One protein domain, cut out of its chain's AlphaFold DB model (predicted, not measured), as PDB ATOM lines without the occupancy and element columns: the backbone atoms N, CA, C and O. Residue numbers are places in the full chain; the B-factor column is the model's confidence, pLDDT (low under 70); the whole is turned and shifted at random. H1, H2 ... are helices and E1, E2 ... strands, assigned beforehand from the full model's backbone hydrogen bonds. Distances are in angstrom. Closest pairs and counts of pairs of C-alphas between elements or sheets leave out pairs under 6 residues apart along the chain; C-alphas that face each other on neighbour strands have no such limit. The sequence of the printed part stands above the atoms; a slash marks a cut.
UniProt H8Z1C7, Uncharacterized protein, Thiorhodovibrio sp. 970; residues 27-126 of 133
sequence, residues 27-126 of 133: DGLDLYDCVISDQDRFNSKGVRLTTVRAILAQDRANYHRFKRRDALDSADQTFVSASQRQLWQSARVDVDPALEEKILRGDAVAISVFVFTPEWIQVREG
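This is residues 27 to 126 of the 133 residues of an uncharacterized protein of Thiorhodovibrio sp. 970 (UniProt H8Z1C7). A strongly twisted sheet of four strands forms a wall, and the long helix H1 packs on it with residues 52 to 63. The short helix H3 sits at the end of the sheet where E1, E2 and E4 end and E3 begins, and the small helix H2 lies beside H1, off the sheet. The 100 printed residues hold three named helices and four named strands in the order E1 H1 H2 E2 H3 E3 E4, of mixed class. The sheet runs E1 E3 E4 E2 and is mixed, with E4 and E2 parallel and the other neighbours antiparallel. The whole is compact and rounded, with a radius of gyration of the C-alphas of 12.1 A and spans of 31 by 29 by 26 A.

Find C-alpha 30 at (-29.312, -16.395, -23.661); from there E1 runs through residues 30 to 36 for 18.2 A. H1, residues 52 to 66, starts at C-alpha 52 at (-30.797, -9.929, -40.391) and is 19.6 A long. H2 is residues 82 to 87, 9.0 A, and E2 is residues 92 to 95, 9.6 A. H3, residues 97 to 105, covers 12.0 A. E3, residues 109 to 117, is 23.5 A long, and E4, residues 120 to 125, runs 17.1 A to C-alpha 125 at (-22.501, -4.146, -32.492).

Begin at the edge strand E1: it is antiparallel to E3, with N 36 and O 109 2.9 A apart, within hydrogen-bond range. E3 and E4 form a hairpin, with N 114 and O 122 at 2.8 A. E4 is parallel to the other edge strand E2, with N 94 and O 121 at 2.8 A. E1, H1 H2, E2 make a split strand-helix-strand unit, two strands running the same way with E3 and E4 between them, and its crossover is right-handed. H1 and H3 are on one face of the sheet, two layers. Look for H1's closest approach to E2 at the C-alphas of Arg 53 and Val 93, 6.4 A. H1 only just touches H3, with residue 52 alone and 3 pairs of C-alphas within 8 A; the closest are those of Val 52 and Glu 100, 6.8 A. H2 is not on the sheet; it is close to H1 but not clearly touching, the closest C-alphas being those of Ala 57 and Arg 85, 6.7 A, at a shallow tilt of 13 degrees, opposite ways. In H1, H2 and H3 every O i to N i+4 pair is within hydrogen-bond range.

The C-alphas of Asp 27 and Lys 45 are the two farthest apart, 37.0 A. The printed part has no cut. The links E1 to H1 and H1 to H2 are long, 15 residues each. Mean pLDDT of the printed part is 88.8, and residue 87 alone is under 70.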
ATOM      1  N   ASP A  27     -30.313 -11.251 -17.367       77.00
ATOM      2  CA  ASP A  27     -31.683 -11.703 -17.047       77.00
ATOM      3  C   ASP A  27     -32.474 -12.233 -18.265       77.00
ATOM      4  O   ASP A  27     -33.644 -12.602 -18.134       77.00
ATOM      5  N   GLY A  28     -31.886 -12.255 -19.466       84.12
ATOM      6  CA  GLY A  28     -32.517 -12.886 -20.631       84.12
ATOM      7  C   GLY A  28     -32.247 -14.389 -20.711       84.12
ATOM      8  O   GLY A  28     -31.510 -14.958 -19.910       84.12
ATOM      9  N   LEU A  29     -32.858 -15.047 -21.696       89.19
ATOM     10  CA  LEU A  29     -32.709 -16.488 -21.910       89.19
ATOM     11  C   LEU A  29     -31.291 -16.884 -22.311       89.19
ATOM     12  O   LEU A  29     -30.848 -17.968 -21.943       89.19
ATOM     13  N   ASP A  30     -30.622 -16.055 -23.112       89.75
ATOM     14  CA  ASP A  30     -29.312 -16.395 -23.661       89.75
ATOM     15  C   ASP A  30     -28.579 -15.167 -24.201       89.75
ATOM     16  O   ASP A  30     -29.197 -14.179 -24.609       89.75
ATOM     17  N   LEU A  31     -27.256 -15.261 -24.242       91.00
ATOM     18  CA  LEU A  31     -26.371 -14.254 -24.811       91.00
ATOM     19  C   LEU A  31     -25.233 -14.965 -25.527       91.00
ATOM     20  O   LEU A  31     -24.560 -15.809 -24.936       91.00
ATOM     21  N   TYR A  32     -24.990 -14.586 -26.775       91.31
ATOM     22  CA  TYR A  32     -23.837 -15.072 -27.516       91.31
ATOM     23  C   TYR A  32     -23.243 -13.988 -28.408       91.31
ATOM     24  O   TYR A  32     -23.941 -13.076 -28.858       91.31
ATOM     25  N   ASP A  33     -21.953 -14.133 -28.668       92.50
ATOM     26  CA  ASP A  33     -21.194 -13.313 -29.597       92.50
ATOM     27  C   ASP A  33     -20.939 -14.112 -30.878       92.50
ATOM     28  O   ASP A  33     -20.714 -15.328 -30.837       92.50
ATOM     29  N   CYS A  34     -20.998 -13.442 -32.027       92.06
ATOM     30  CA  CYS A  34     -20.625 -14.040 -33.303       92.06
ATOM     31  C   CYS A  34     -20.090 -13.019 -34.298       92.06
ATOM     32  O   CYS A  34     -20.267 -11.808 -34.138       92.06
ATOM     33  N   VAL A  35     -19.420 -13.522 -35.332       92.69
ATOM     34  CA  VAL A  35     -19.032 -12.726 -36.498       92.69
ATOM     35  C   VAL A  35     -19.938 -13.102 -37.651       92.69
ATOM     36  O   VAL A  35     -20.009 -14.261 -38.029       92.69
ATOM     37  N   ILE A  36     -20.594 -12.111 -38.248       92.56
ATOM     38  CA  ILE A  36     -21.317 -12.319 -39.500       92.56
ATOM     39  C   ILE A  36     -20.314 -12.246 -40.641       92.56
ATOM     40  O   ILE A  36     -19.849 -11.156 -40.987       92.56
ATOM     41  N   SER A  37     -19.991 -13.397 -41.224       91.25
ATOM     42  CA  SER A  37     -19.084 -13.511 -42.363       91.25
ATOM     43  C   SER A  37     -19.843 -13.854 -43.651       91.25
ATOM     44  O   SER A  37     -21.072 -13.979 -43.687       91.25
ATOM     45  N   ASP A  38     -19.123 -13.980 -44.768       90.75
ATOM     46  CA  ASP A  38     -19.741 -14.230 -46.074       90.75
ATOM     47  C   ASP A  38     -20.533 -15.544 -46.138       90.75
ATOM     48  O   ASP A  38     -21.510 -15.645 -46.886       90.75
ATOM     49  N   GLN A  39     -20.169 -16.543 -45.330       90.56
ATOM     50  CA  GLN A  39     -20.840 -17.848 -45.317       90.56
ATOM     51  C   GLN A  39     -22.246 -17.813 -44.699       90.56
ATOM     52  O   GLN A  39     -23.040 -18.731 -44.930       90.56
ATOM     53  N   ASP A  40     -22.576 -16.759 -43.952       92.31
ATOM     54  CA  ASP A  40     -23.875 -16.592 -43.290       92.31
ATOM     55  C   ASP A  40     -24.878 -15.856 -44.178       92.31
ATOM     56  O   ASP A  40     -26.079 -15.817 -43.913       92.31
ATOM     57  N   ARG A  41     -24.393 -15.292 -45.287       94.25
ATOM     58  CA  ARG A  41     -25.175 -14.474 -46.218       94.25
ATOM     59  C   ARG A  41     -25.922 -15.296 -47.255       94.25
ATOM     60  O   ARG A  41     -26.684 -14.730 -48.038       94.25
ATOM     61  N   PHE A  42     -25.724 -16.612 -47.276       94.00
ATOM     62  CA  PHE A  42     -26.315 -17.509 -48.260       94.00
ATOM     63  C   PHE A  42     -26.924 -18.726 -47.583       94.00
ATOM     64  O   PHE A  42     -26.313 -19.353 -46.725       94.00
ATOM     65  N   ASN A  43     -28.123 -19.110 -48.015       91.00
ATOM     66  CA  ASN A  43     -28.685 -20.380 -47.574       91.00
ATOM     67  C   ASN A  43     -27.961 -21.574 -48.223       91.00
ATOM     68  O   ASN A  43     -27.140 -21.432 -49.130       91.00
ATOM     69  N   SER A  44     -28.343 -22.791 -47.835       87.62
ATOM     70  CA  SER A  44     -27.776 -24.032 -48.385       87.62
ATOM     71  C   SER A  44     -27.973 -24.239 -49.896       87.62
ATOM     72  O   SER A  44     -27.372 -25.150 -50.459       87.62
ATOM     73  N   LYS A  45     -28.807 -23.426 -50.557       91.75
ATOM     74  CA  LYS A  45     -29.010 -23.415 -52.014       91.75
ATOM     75  C   LYS A  45     -28.215 -22.303 -52.714       91.75
ATOM     76  O   LYS A  45     -28.384 -22.120 -53.914       91.75
ATOM     77  N   GLY A  46     -27.393 -21.545 -51.986       92.38
ATOM     78  CA  GLY A  46     -26.621 -20.420 -52.521       92.38
ATOM     79  C   GLY A  46     -27.442 -19.151 -52.766       92.38
ATOM     80  O   GLY A  46     -26.977 -18.249 -53.455       92.38
ATOM     81  N   VAL A  47     -28.666 -19.053 -52.233       95.69
ATOM     82  CA  VAL A  47     -29.498 -17.848 -52.385       95.69
ATOM     83  C   VAL A  47     -29.127 -16.834 -51.310       95.69
ATOM     84  O   VAL A  47     -29.109 -17.183 -50.126       95.69
ATOM     85  N   ARG A  48     -28.870 -15.585 -51.725       95.44
ATOM     86  CA  ARG A  48     -28.525 -14.479 -50.823       95.44
ATOM     87  C   ARG A  48     -29.675 -14.182 -49.863       95.44
ATOM     88  O   ARG A  48     -30.816 -13.999 -50.282       95.44
ATOM     89  N   LEU A  49     -29.353 -14.115 -48.580       95.19
ATOM     90  CA  LEU A  49     -30.262 -13.745 -47.509       95.19
ATOM     91  C   LEU A  49     -30.313 -12.220 -47.391       95.19
ATOM     92  O   LEU A  49     -29.296 -11.538 -47.501       95.19
ATOM     93  N   THR A  50     -31.517 -11.683 -47.212       94.81
ATOM     94  CA  THR A  50     -31.783 -10.235 -47.279       94.81
ATOM     95  C   THR A  50     -32.339  -9.661 -45.983       94.81
ATOM     96  O   THR A  50     -32.710  -8.494 -45.944       94.81
ATOM     97  N   THR A  51     -32.412 -10.465 -44.924       93.88
ATOM     98  CA  THR A  51     -32.882 -10.031 -43.608       93.88
ATOM     99  C   THR A  51     -31.888 -10.467 -42.545       93.88
ATOM    100  O   THR A  51     -31.344 -11.573 -42.624       93.88
ATOM    101  N   VAL A  52     -31.686  -9.626 -41.526       93.69
ATOM    102  CA  VAL A  52     -30.797  -9.929 -40.391       93.69
ATOM    103  C   VAL A  52     -31.197 -11.257 -39.750       93.69
ATOM    104  O   VAL A  52     -30.374 -12.149 -39.597       93.69
ATOM    105  N   ARG A  53     -32.494 -11.453 -39.498       91.81
ATOM    106  CA  ARG A  53     -33.050 -12.703 -38.958       91.81
ATOM    107  C   ARG A  53     -32.640 -13.950 -39.749       91.81
ATOM    108  O   ARG A  53     -32.298 -14.964 -39.151       91.81
ATOM    109  N   ALA A  54     -32.704 -13.905 -41.081       92.19
ATOM    110  CA  ALA A  54     -32.335 -15.056 -41.900       92.19
ATOM    111  C   ALA A  54     -30.824 -15.323 -41.855       92.19
ATOM    112  O   ALA A  54     -30.428 -16.483 -41.777       92.19
ATOM    113  N   ILE A  55     -30.012 -14.263 -41.869       94.31
ATOM    114  CA  ILE A  55     -28.549 -14.344 -41.755       94.31
ATOM    115  C   ILE A  55     -28.159 -14.971 -40.416       94.31
ATOM    116  O   ILE A  55     -27.437 -15.961 -40.398       94.31
ATOM    117  N   LEU A  56     -28.722 -14.487 -39.307       92.38
ATOM    118  CA  LEU A  56     -28.465 -15.057 -37.987       92.38
ATOM    119  C   LEU A  56     -28.873 -16.543 -37.919       92.38
ATOM    120  O   LEU A  56     -28.147 -17.378 -37.380       92.38
ATOM    121  N   ALA A  57     -30.010 -16.915 -38.522       90.50
ATOM    122  CA  ALA A  57     -30.451 -18.312 -38.598       90.50
ATOM    123  C   ALA A  57     -29.478 -19.208 -39.375       90.50
ATOM    124  O   ALA A  57     -29.292 -20.375 -39.010       90.50
ATOM    125  N   GLN A  58     -28.872 -18.677 -40.436       92.50
ATOM    126  CA  GLN A  58     -27.849 -19.371 -41.206       92.50
ATOM    127  C   GLN A  58     -26.545 -19.495 -40.413       92.50
ATOM    128  O   GLN A  58     -26.007 -20.598 -40.352       92.50
ATOM    129  N   ASP A  59     -26.107 -18.431 -39.744       93.12
ATOM    130  CA  ASP A  59     -24.956 -18.423 -38.833       93.12
ATOM    131  C   ASP A  59     -25.102 -19.495 -37.735       93.12
ATOM    132  O   ASP A  59     -24.292 -20.417 -37.626       93.12
ATOM    133  N   ARG A  60     -26.228 -19.532 -37.012       91.25
ATOM    134  CA  ARG A  60     -26.445 -20.581 -35.995       91.25
ATOM    135  C   ARG A  60     -26.554 -21.987 -36.592       91.25
ATOM    136  O   ARG A  60     -26.204 -22.975 -35.939       91.25
ATOM    137  N   ALA A  61     -27.004 -22.128 -37.841       90.19
ATOM    138  CA  ALA A  61     -26.923 -23.406 -38.547       90.19
ATOM    139  C   ALA A  61     -25.467 -23.777 -38.889       90.19
ATOM    140  O   ALA A  61     -25.086 -24.943 -38.733       90.19
ATOM    141  N   ASN A  62     -24.648 -22.813 -39.306       91.25
ATOM    142  CA  ASN A  62     -23.217 -22.980 -39.543       91.25
ATOM    143  C   ASN A  62     -22.503 -23.416 -38.252       91.25
ATOM    144  O   ASN A  62     -21.822 -24.450 -38.255       91.25
ATOM    145  N   TYR A  63     -22.805 -22.765 -37.126       91.88
ATOM    146  CA  TYR A  63     -22.224 -23.059 -35.819       91.88
ATOM    147  C   TYR A  63     -22.566 -24.455 -35.270       91.88
ATOM    148  O   TYR A  63     -21.672 -25.228 -34.891       91.88
ATOM    149  N   HIS A  64     -23.862 -24.790 -35.208       89.12
ATOM    150  CA  HIS A  64     -24.356 -25.997 -34.523       89.12
ATOM    151  C   HIS A  64     -24.451 -27.221 -35.429       89.12
ATOM    152  O   HIS A  64     -24.170 -28.339 -34.996       89.12
ATOM    153  N   ARG A  65     -24.865 -27.038 -36.689       86.50
ATOM    154  CA  ARG A  65     -25.141 -28.152 -37.609       86.50
ATOM    155  C   ARG A  65     -23.965 -28.443 -38.529       86.50
ATOM    156  O   ARG A  65     -23.607 -29.606 -38.689       86.50
ATOM    157  N   PHE A  66     -23.399 -27.416 -39.161       85.75
ATOM    158  CA  PHE A  66     -22.358 -27.603 -40.178       85.75
ATOM    159  C   PHE A  66     -20.935 -27.559 -39.618       85.75
ATOM    160  O   PHE A  66     -20.008 -27.932 -40.334       85.75
ATOM    161  N   LYS A  67     -20.768 -27.167 -38.345       85.88
ATOM    162  CA  LYS A  67     -19.469 -27.014 -37.667       85.88
ATOM    163  C   LYS A  67     -18.521 -26.069 -38.425       85.88
ATOM    164  O   LYS A  67     -17.310 -26.272 -38.418       85.88
ATOM    165  N   ARG A  68     -19.087 -25.057 -39.086       87.00
ATOM    166  CA  ARG A  68     -18.385 -23.955 -39.757       87.00
ATOM    167  C   ARG A  68     -18.533 -22.739 -38.858       87.00
ATOM    168  O   ARG A  68     -19.552 -22.073 -38.915       87.00
ATOM    169  N   ARG A  69     -17.603 -22.581 -37.926       85.88
ATOM    170  CA  ARG A  69     -17.646 -21.532 -36.904       85.88
ATOM    171  C   ARG A  69     -16.620 -20.479 -37.255       85.88
ATOM    172  O   ARG A  69     -15.509 -20.853 -37.642       85.88
ATOM    173  N   ASP A  70     -16.973 -19.221 -37.072       85.44
ATOM    174  CA  ASP A  70     -16.017 -18.131 -37.115       85.44
ATOM    175  C   ASP A  70     -15.271 -18.021 -35.776       85.44
ATOM    176  O   ASP A  70     -15.693 -18.545 -34.740       85.44
ATOM    177  N   ALA A  71     -14.081 -17.413 -35.804       79.06
ATOM    178  CA  ALA A  71     -13.102 -17.507 -34.713       79.06
ATOM    179  C   ALA A  71     -13.595 -16.947 -33.366       79.06
ATOM    180  O   ALA A  71     -13.055 -17.306 -32.320       79.06
ATOM    181  N   LEU A  72     -14.594 -16.064 -33.399       83.31
ATOM    182  CA  LEU A  72     -15.141 -15.379 -32.229       83.31
ATOM    183  C   LEU A  72     -16.539 -15.873 -31.853       83.31
ATOM    184  O   LEU A  72     -17.153 -15.308 -30.953       83.31
ATOM    185  N   ASP A  73     -17.038 -16.918 -32.513       87.44
ATOM    186  CA  ASP A  73     -18.374 -17.415 -32.227       87.44
ATOM    187  C   ASP A  73     -18.410 -18.138 -30.882       87.44
ATOM    188  O   ASP A  73     -17.780 -19.188 -30.681       87.44
ATOM    189  N   SER A  74     -19.223 -17.623 -29.967       88.75
ATOM    190  CA  SER A  74     -19.520 -18.304 -28.720       88.75
ATOM    191  C   SER A  74     -20.655 -19.312 -28.903       88.75
ATOM    192  O   SER A  74     -21.483 -19.226 -29.815       88.75
ATOM    193  N   ALA A  75     -20.673 -20.311 -28.021       87.56
ATOM    194  CA  ALA A  75     -21.793 -21.236 -27.938       87.56
ATOM    195  C   ALA A  75     -23.036 -20.520 -27.398       87.56
ATOM    196  O   ALA A  75     -22.924 -19.549 -26.653       87.56
ATOM    197  N   ASP A  76     -24.198 -21.063 -27.736       88.06
ATOM    198  CA  ASP A  76     -25.502 -20.676 -27.210       88.06
ATOM    199  C   ASP A  76     -26.289 -21.943 -26.830       88.06
ATOM    200  O   ASP A  76     -25.991 -23.047 -27.307       88.06
ATOM    201  N   GLN A  77     -27.274 -21.796 -25.948       83.94
ATOM    202  CA  GLN A  77     -28.179 -22.874 -25.532       83.94
ATOM    203  C   GLN A  77     -29.523 -22.820 -26.269       83.94
ATOM    204  O   GLN A  77     -30.250 -23.818 -26.332       83.94
ATOM    205  N   THR A  78     -29.850 -21.671 -26.855       78.88
ATOM    206  CA  THR A  78     -31.136 -21.429 -27.504       78.88
ATOM    207  C   THR A  78     -31.244 -22.106 -28.864       78.88
ATOM    208  O   THR A  78     -32.328 -22.555 -29.211       78.88
ATOM    209  N   PHE A  79     -30.171 -22.239 -29.645       75.94
ATOM    210  CA  PHE A  79     -30.241 -22.617 -31.066       75.94
ATOM    211  C   PHE A  79     -29.673 -24.003 -31.384       75.94
ATOM    212  O   PHE A  79     -29.451 -24.347 -32.553       75.94
ATOM    213  N   VAL A  80     -29.513 -24.843 -30.362       79.25
ATOM    214  CA  VAL A  80     -28.954 -26.196 -30.491       79.25
ATOM    215  C   VAL A  80     -29.861 -27.097 -31.345       79.25
ATOM    216  O   VAL A  80     -29.389 -27.811 -32.239       79.25
ATOM    217  N   SER A  81     -31.183 -27.039 -31.150       78.88
ATOM    218  CA  SER A  81     -32.139 -27.906 -31.857       78.88
ATOM    219  C   SER A  81     -32.768 -27.265 -33.102       78.88
ATOM    220  O   SER A  81     -32.850 -26.047 -33.256       78.88
ATOM    221  N   ALA A  82     -33.244 -28.107 -34.027       73.69
ATOM    222  CA  ALA A  82     -33.922 -27.642 -35.238       73.69
ATOM    223  C   ALA A  82     -35.254 -26.934 -34.943       73.69
ATOM    224  O   ALA A  82     -35.568 -25.948 -35.606       73.69
ATOM    225  N   SER A  83     -36.003 -27.402 -33.942       72.38
ATOM    226  CA  SER A  83     -37.265 -26.791 -33.517       72.38
ATOM    227  C   SER A  83     -37.049 -25.392 -32.946       72.38
ATOM    228  O   SER A  83     -37.781 -24.475 -33.304       72.38
ATOM    229  N   GLN A  84     -36.004 -25.187 -32.140       72.62
ATOM    230  CA  GLN A  84     -35.682 -23.857 -31.619       72.62
ATOM    231  C   GLN A  84     -35.246 -22.886 -32.727       72.62
ATOM    232  O   GLN A  84     -35.696 -21.745 -32.756       72.62
ATOM    233  N   ARG A  85     -34.455 -23.343 -33.710       73.88
ATOM    234  CA  ARG A  85     -34.112 -22.521 -34.889       73.88
ATOM    235  C   ARG A  85     -35.335 -22.140 -35.730       73.88
ATOM    236  O   ARG A  85     -35.310 -21.117 -36.410       73.88
ATOM    237  N   GLN A  86     -36.397 -22.944 -35.701       72.00
ATOM    238  CA  GLN A  86     -37.641 -22.644 -36.407       72.00
ATOM    239  C   GLN A  86     -38.464 -21.551 -35.710       72.00
ATOM    240  O   GLN A  86     -39.046 -20.727 -36.413       72.00
ATOM    241  N   LEU A  87     -38.451 -21.483 -34.370       67.19
ATOM    242  CA  LEU A  87     -39.071 -20.382 -33.606       67.19
ATOM    243  C   LEU A  87     -38.489 -19.024 -34.008       67.19
ATOM    244  O   LEU A  87     -39.179 -18.014 -34.056       67.19
ATOM    245  N   TRP A  88     -37.227 -19.014 -34.424       73.38
ATOM    246  CA  TRP A  88     -36.574 -17.792 -34.857       73.38
ATOM    247  C   TRP A  88     -37.118 -17.212 -36.164       73.38
ATOM    248  O   TRP A  88     -36.858 -16.054 -36.477       73.38
ATOM    249  N   GLN A  89     -37.879 -17.983 -36.949       74.50
ATOM    250  CA  GLN A  89     -38.473 -17.474 -38.185       74.50
ATOM    251  C   GLN A  89     -39.555 -16.417 -37.927       74.50
ATOM    252  O   GLN A  89     -39.762 -15.568 -38.796       74.50
ATOM    253  N   SER A  90     -40.202 -16.443 -36.755       81.62
ATOM    254  CA  SER A  90     -41.214 -15.461 -36.339       81.62
ATOM    255  C   SER A  90     -40.682 -14.374 -35.407       81.62
ATOM    256  O   SER A  90     -41.365 -13.370 -35.219       81.62
ATOM    257  N   ALA A  91     -39.478 -14.541 -34.856       86.56
ATOM    258  CA  ALA A  91     -38.955 -13.626 -33.856       86.56
ATOM    259  C   ALA A  91     -38.796 -12.195 -34.383       86.56
ATOM    260  O   ALA A  91     -38.277 -11.950 -35.480       86.56
ATOM    261  N   ARG A  92     -39.167 -11.235 -33.535       90.81
ATOM    262  CA  ARG A  92     -38.819  -9.831 -33.699       90.81
ATOM    263  C   ARG A  92     -37.335  -9.652 -33.391       90.81
ATOM    264  O   ARG A  92     -36.901  -9.858 -32.256       90.81
ATOM    265  N   VAL A  93     -36.587  -9.220 -34.399       93.94
ATOM    266  CA  VAL A  93     -35.183  -8.827 -34.267       93.94
ATOM    267  C   VAL A  93     -35.119  -7.308 -34.168       93.94
ATOM    268  O   VAL A  93     -35.522  -6.609 -35.094       93.94
ATOM    269  N   ASP A  94     -34.665  -6.818 -33.021       95.94
ATOM    270  CA  ASP A  94     -34.377  -5.412 -32.759       95.94
ATOM    271  C   ASP A  94     -32.892  -5.153 -33.025       95.94
ATOM    272  O   ASP A  94     -32.029  -5.776 -32.409       95.94
ATOM    273  N   VAL A  95     -32.586  -4.277 -33.973       96.25
ATOM    274  CA  VAL A  95     -31.219  -3.994 -34.416       96.25
ATOM    275  C   VAL A  95     -31.102  -2.507 -34.722       96.25
ATOM    276  O   VAL A  95     -32.042  -1.894 -35.229       96.25
ATOM    277  N   ASP A  96     -29.956  -1.917 -34.385       95.50
ATOM    278  CA  ASP A  96     -29.667  -0.538 -34.769       95.50
ATOM    279  C   ASP A  96     -29.667  -0.406 -36.310       95.50
ATOM    280  O   ASP A  96     -29.026  -1.224 -36.974       95.50
ATOM    281  N   PRO A  97     -30.341   0.600 -36.905       96.12
ATOM    282  CA  PRO A  97     -30.443   0.720 -38.360       96.12
ATOM    283  C   PRO A  97     -29.096   0.803 -39.091       96.12
ATOM    284  O   PRO A  97     -28.965   0.271 -40.193       96.12
ATOM    285  N   ALA A  98     -28.081   1.439 -38.496       95.19
ATOM    286  CA  ALA A  98     -26.762   1.525 -39.116       95.19
ATOM    287  C   ALA A  98     -26.048   0.167 -39.075       95.19
ATOM    288  O   ALA A  98     -25.372  -0.213 -40.033       95.19
ATOM    289  N   LEU A  99     -26.226  -0.592 -37.991       95.00
ATOM    290  CA  LEU A  99     -25.728  -1.963 -37.905       95.00
ATOM    291  C   LEU A  99     -26.460  -2.897 -38.874       95.00
ATOM    292  O   LEU A  99     -25.813  -3.705 -39.537       95.00
ATOM    293  N   GLU A 100     -27.781  -2.778 -39.001       96.12
ATOM    294  CA  GLU A 100     -28.556  -3.533 -39.987       96.12
ATOM    295  C   GLU A 100     -28.039  -3.274 -41.404       96.12
ATOM    296  O   GLU A 100     -27.816  -4.221 -42.158       96.12
ATOM    297  N   GLU A 101     -27.773  -2.017 -41.756       95.38
ATOM    298  CA  GLU A 101     -27.217  -1.676 -43.060       95.38
ATOM    299  C   GLU A 101     -25.849  -2.337 -43.295       95.38
ATOM    300  O   GLU A 101     -25.659  -2.964 -44.341       95.38
ATOM    301  N   LYS A 102     -24.924  -2.269 -42.325       93.94
ATOM    302  CA  LYS A 102     -23.620  -2.963 -42.391       93.94
ATOM    303  C   LYS A 102     -23.808  -4.470 -42.596       93.94
ATOM    304  O   LYS A 102     -23.248  -5.059 -43.529       93.94
ATOM    305  N   ILE A 103     -24.671  -5.083 -41.775       94.38
ATOM    306  CA  ILE A 103     -25.008  -6.506 -41.861       94.38
ATOM    307  C   ILE A 103     -25.579  -6.832 -43.235       94.38
ATOM    308  O   ILE A 103     -25.206  -7.852 -43.783       94.38
ATOM    309  N   LEU A 104     -26.455  -6.033 -43.837       94.81
ATOM    310  CA  LEU A 104     -27.072  -6.374 -45.126       94.81
ATOM    311  C   LEU A 104     -26.178  -6.065 -46.334       94.81
ATOM    312  O   LEU A 104     -26.295  -6.728 -47.374       94.81
ATOM    313  N   ARG A 105     -25.277  -5.090 -46.205       92.75
ATOM    314  CA  ARG A 105     -24.375  -4.648 -47.270       92.75
ATOM    315  C   ARG A 105     -23.351  -5.713 -47.641       92.75
ATOM    316  O   ARG A 105     -23.159  -5.966 -48.829       92.75
ATOM    317  N   GLY A 106     -22.753  -6.376 -46.661       88.19
ATOM    318  CA  GLY A 106     -21.639  -7.287 -46.935       88.19
ATOM    319  C   GLY A 106     -20.542  -7.260 -45.883       88.19
ATOM    320  O   GLY A 106     -19.738  -8.179 -45.849       88.19
ATOM    321  N   ASP A 107     -20.530  -6.246 -45.023       88.44
ATOM    322  CA  ASP A 107     -19.428  -6.018 -44.097       88.44
ATOM    323  C   ASP A 107     -19.312  -7.181 -43.099       88.44
ATOM    324  O   ASP A 107     -20.326  -7.710 -42.622       88.44
ATOM    325  N   ALA A 108     -18.075  -7.585 -42.799       88.19
ATOM    326  CA  ALA A 108     -17.799  -8.498 -41.701       88.19
ATOM    327  C   ALA A 108     -17.969  -7.730 -40.387       88.19
ATOM    328  O   ALA A 108     -17.286  -6.730 -40.153       88.19
ATOM    329  N   VAL A 109     -18.906  -8.169 -39.547       91.06
ATOM    330  CA  VAL A 109     -19.255  -7.468 -38.306       91.06
ATOM    331  C   VAL A 109     -19.333  -8.442 -37.143       91.06
ATOM    332  O   VAL A 109     -20.005  -9.467 -37.232       91.06
ATOM    333  N   ALA A 110     -18.657  -8.108 -36.044       92.38
ATOM    334  CA  ALA A 110     -18.893  -8.776 -34.772       92.38
ATOM    335  C   ALA A 110     -20.165  -8.211 -34.144       92.38
ATOM    336  O   ALA A 110     -20.382  -6.995 -34.137       92.38
ATOM    337  N   ILE A 111     -20.998  -9.090 -33.607       93.88
ATOM    338  CA  ILE A 111     -22.247  -8.729 -32.948       93.88
ATOM    339  C   ILE A 111     -22.410  -9.505 -31.649       93.88
ATOM    340  O   ILE A 111     -21.948 -10.637 -31.524       93.88
ATOM    341  N   SER A 112     -23.128  -8.894 -30.714       93.94
ATOM    342  CA  SER A 112     -23.652  -9.562 -29.526       93.94
ATOM    343  C   SER A 112     -25.163  -9.709 -29.678       93.94
ATOM    344  O   SER A 112     -25.871  -8.731 -29.957       93.94
ATOM    345  N   VAL A 113     -25.665 -10.928 -29.499       93.06
ATOM    346  CA  VAL A 113     -27.080 -11.269 -29.651       93.06
ATOM    347  C   VAL A 113     -27.687 -11.586 -28.291       93.06
ATOM    348  O   VAL A 113     -27.356 -12.579 -27.650       93.06
ATOM    349  N   PHE A 114     -28.621 -10.737 -27.882       92.81
ATOM    350  CA  PHE A 114     -29.355 -10.819 -26.627       92.81
ATOM    351  C   PHE A 114     -30.709 -11.479 -26.878       92.81
ATOM    352  O   PHE A 114     -31.573 -10.910 -27.554       92.81
ATOM    353  N   VAL A 115     -30.908 -12.679 -26.340       91.38
ATOM    354  CA  VAL A 115     -32.170 -13.412 -26.442       91.38
ATOM    355  C   VAL A 115     -32.981 -13.163 -25.178       91.38
ATOM    356  O   VAL A 115     -32.731 -13.770 -24.142       91.38
ATOM    357  N   PHE A 116     -33.984 -12.287 -25.253       90.44
ATOM    358  CA  PHE A 116     -34.877 -12.034 -24.118       90.44
ATOM    359  C   PHE A 116     -35.970 -13.096 -24.019       90.44
ATOM    360  O   PHE A 116     -36.279 -13.586 -22.940       90.44
ATOM    361  N   THR A 117     -36.554 -13.456 -25.162       87.62
ATOM    362  CA  THR A 117     -37.523 -14.551 -25.321       87.62
ATOM    363  C   THR A 117     -37.311 -15.197 -26.696       87.62
ATOM    364  O   THR A 117     -36.643 -14.591 -27.537       87.62
ATOM    365  N   PRO A 118     -37.904 -16.367 -27.006       82.00
ATOM    366  CA  PRO A 118     -37.790 -16.947 -28.347       82.00
ATOM    367  C   PRO A 118     -38.369 -16.046 -29.456       82.00
ATOM    368  O   PRO A 118     -38.017 -16.212 -30.618       82.00
ATOM    369  N   GLU A 119     -39.231 -15.090 -29.094       86.25
ATOM    370  CA  GLU A 119     -39.929 -14.179 -30.010       86.25
ATOM    371  C   GLU A 119     -39.313 -12.766 -30.041       86.25
ATOM    372  O   GLU A 119     -39.687 -11.959 -30.891       86.25
ATOM    373  N   TRP A 120     -38.394 -12.427 -29.126       90.81
ATOM    374  CA  TRP A 120     -37.792 -11.092 -29.035       90.81
ATOM    375  C   TRP A 120     -36.297 -11.159 -28.761       90.81
ATOM    376  O   TRP A 120     -35.849 -11.624 -27.709       90.81
ATOM    377  N   ILE A 121     -35.540 -10.650 -29.729       92.19
ATOM    378  CA  ILE A 121     -34.085 -10.662 -29.743       92.19
ATOM    379  C   ILE A 121     -33.585  -9.266 -30.058       92.19
ATOM    380  O   ILE A 121     -34.186  -8.553 -30.861       92.19
ATOM    381  N   GLN A 122     -32.471  -8.897 -29.441       94.50
ATOM    382  CA  GLN A 122     -31.770  -7.661 -29.732       94.50
ATOM    383  C   GLN A 122     -30.356  -7.956 -30.213       94.50
ATOM    384  O   GLN A 122     -29.651  -8.782 -29.639       94.50
ATOM    385  N   VAL A 123     -29.943  -7.254 -31.259       95.25
ATOM    386  CA  VAL A 123     -28.615  -7.350 -31.853       95.25
ATOM    387  C   VAL A 123     -27.901  -6.031 -31.627       95.25
ATOM    388  O   VAL A 123     -28.431  -4.963 -31.938       95.25
ATOM    389  N   ARG A 124     -26.694  -6.108 -31.076       94.56
ATOM    390  CA  ARG A 124     -25.826  -4.950 -30.864       94.56
ATOM    391  C   ARG A 124     -24.496  -5.176 -31.555       94.56
ATOM    392  O   ARG A 124     -24.069  -6.315 -31.722       94.56
ATOM    393  N   GLU A 125     -23.855  -4.084 -31.950       93.25
ATOM    394  CA  GLU A 125     -22.501  -4.146 -32.492       93.25
ATOM    395  C   GLU A 125     -21.577  -4.632 -31.373       93.25
ATOM    396  O   GLU A 125     -21.587  -4.092 -30.263       93.25
ATOM    397  N   GLY A 126     -20.856  -5.712 -31.653       85.25
ATOM    398  CA  GLY A 126     -19.884  -6.303 -30.753       85.25
ATOM    399  C   GLY A 126     -18.523  -5.642 -30.929       85.25
ATOM    400  O   GLY A 126     -18.258  -4.936 -31.904       85.25
TER     401      GLY A 126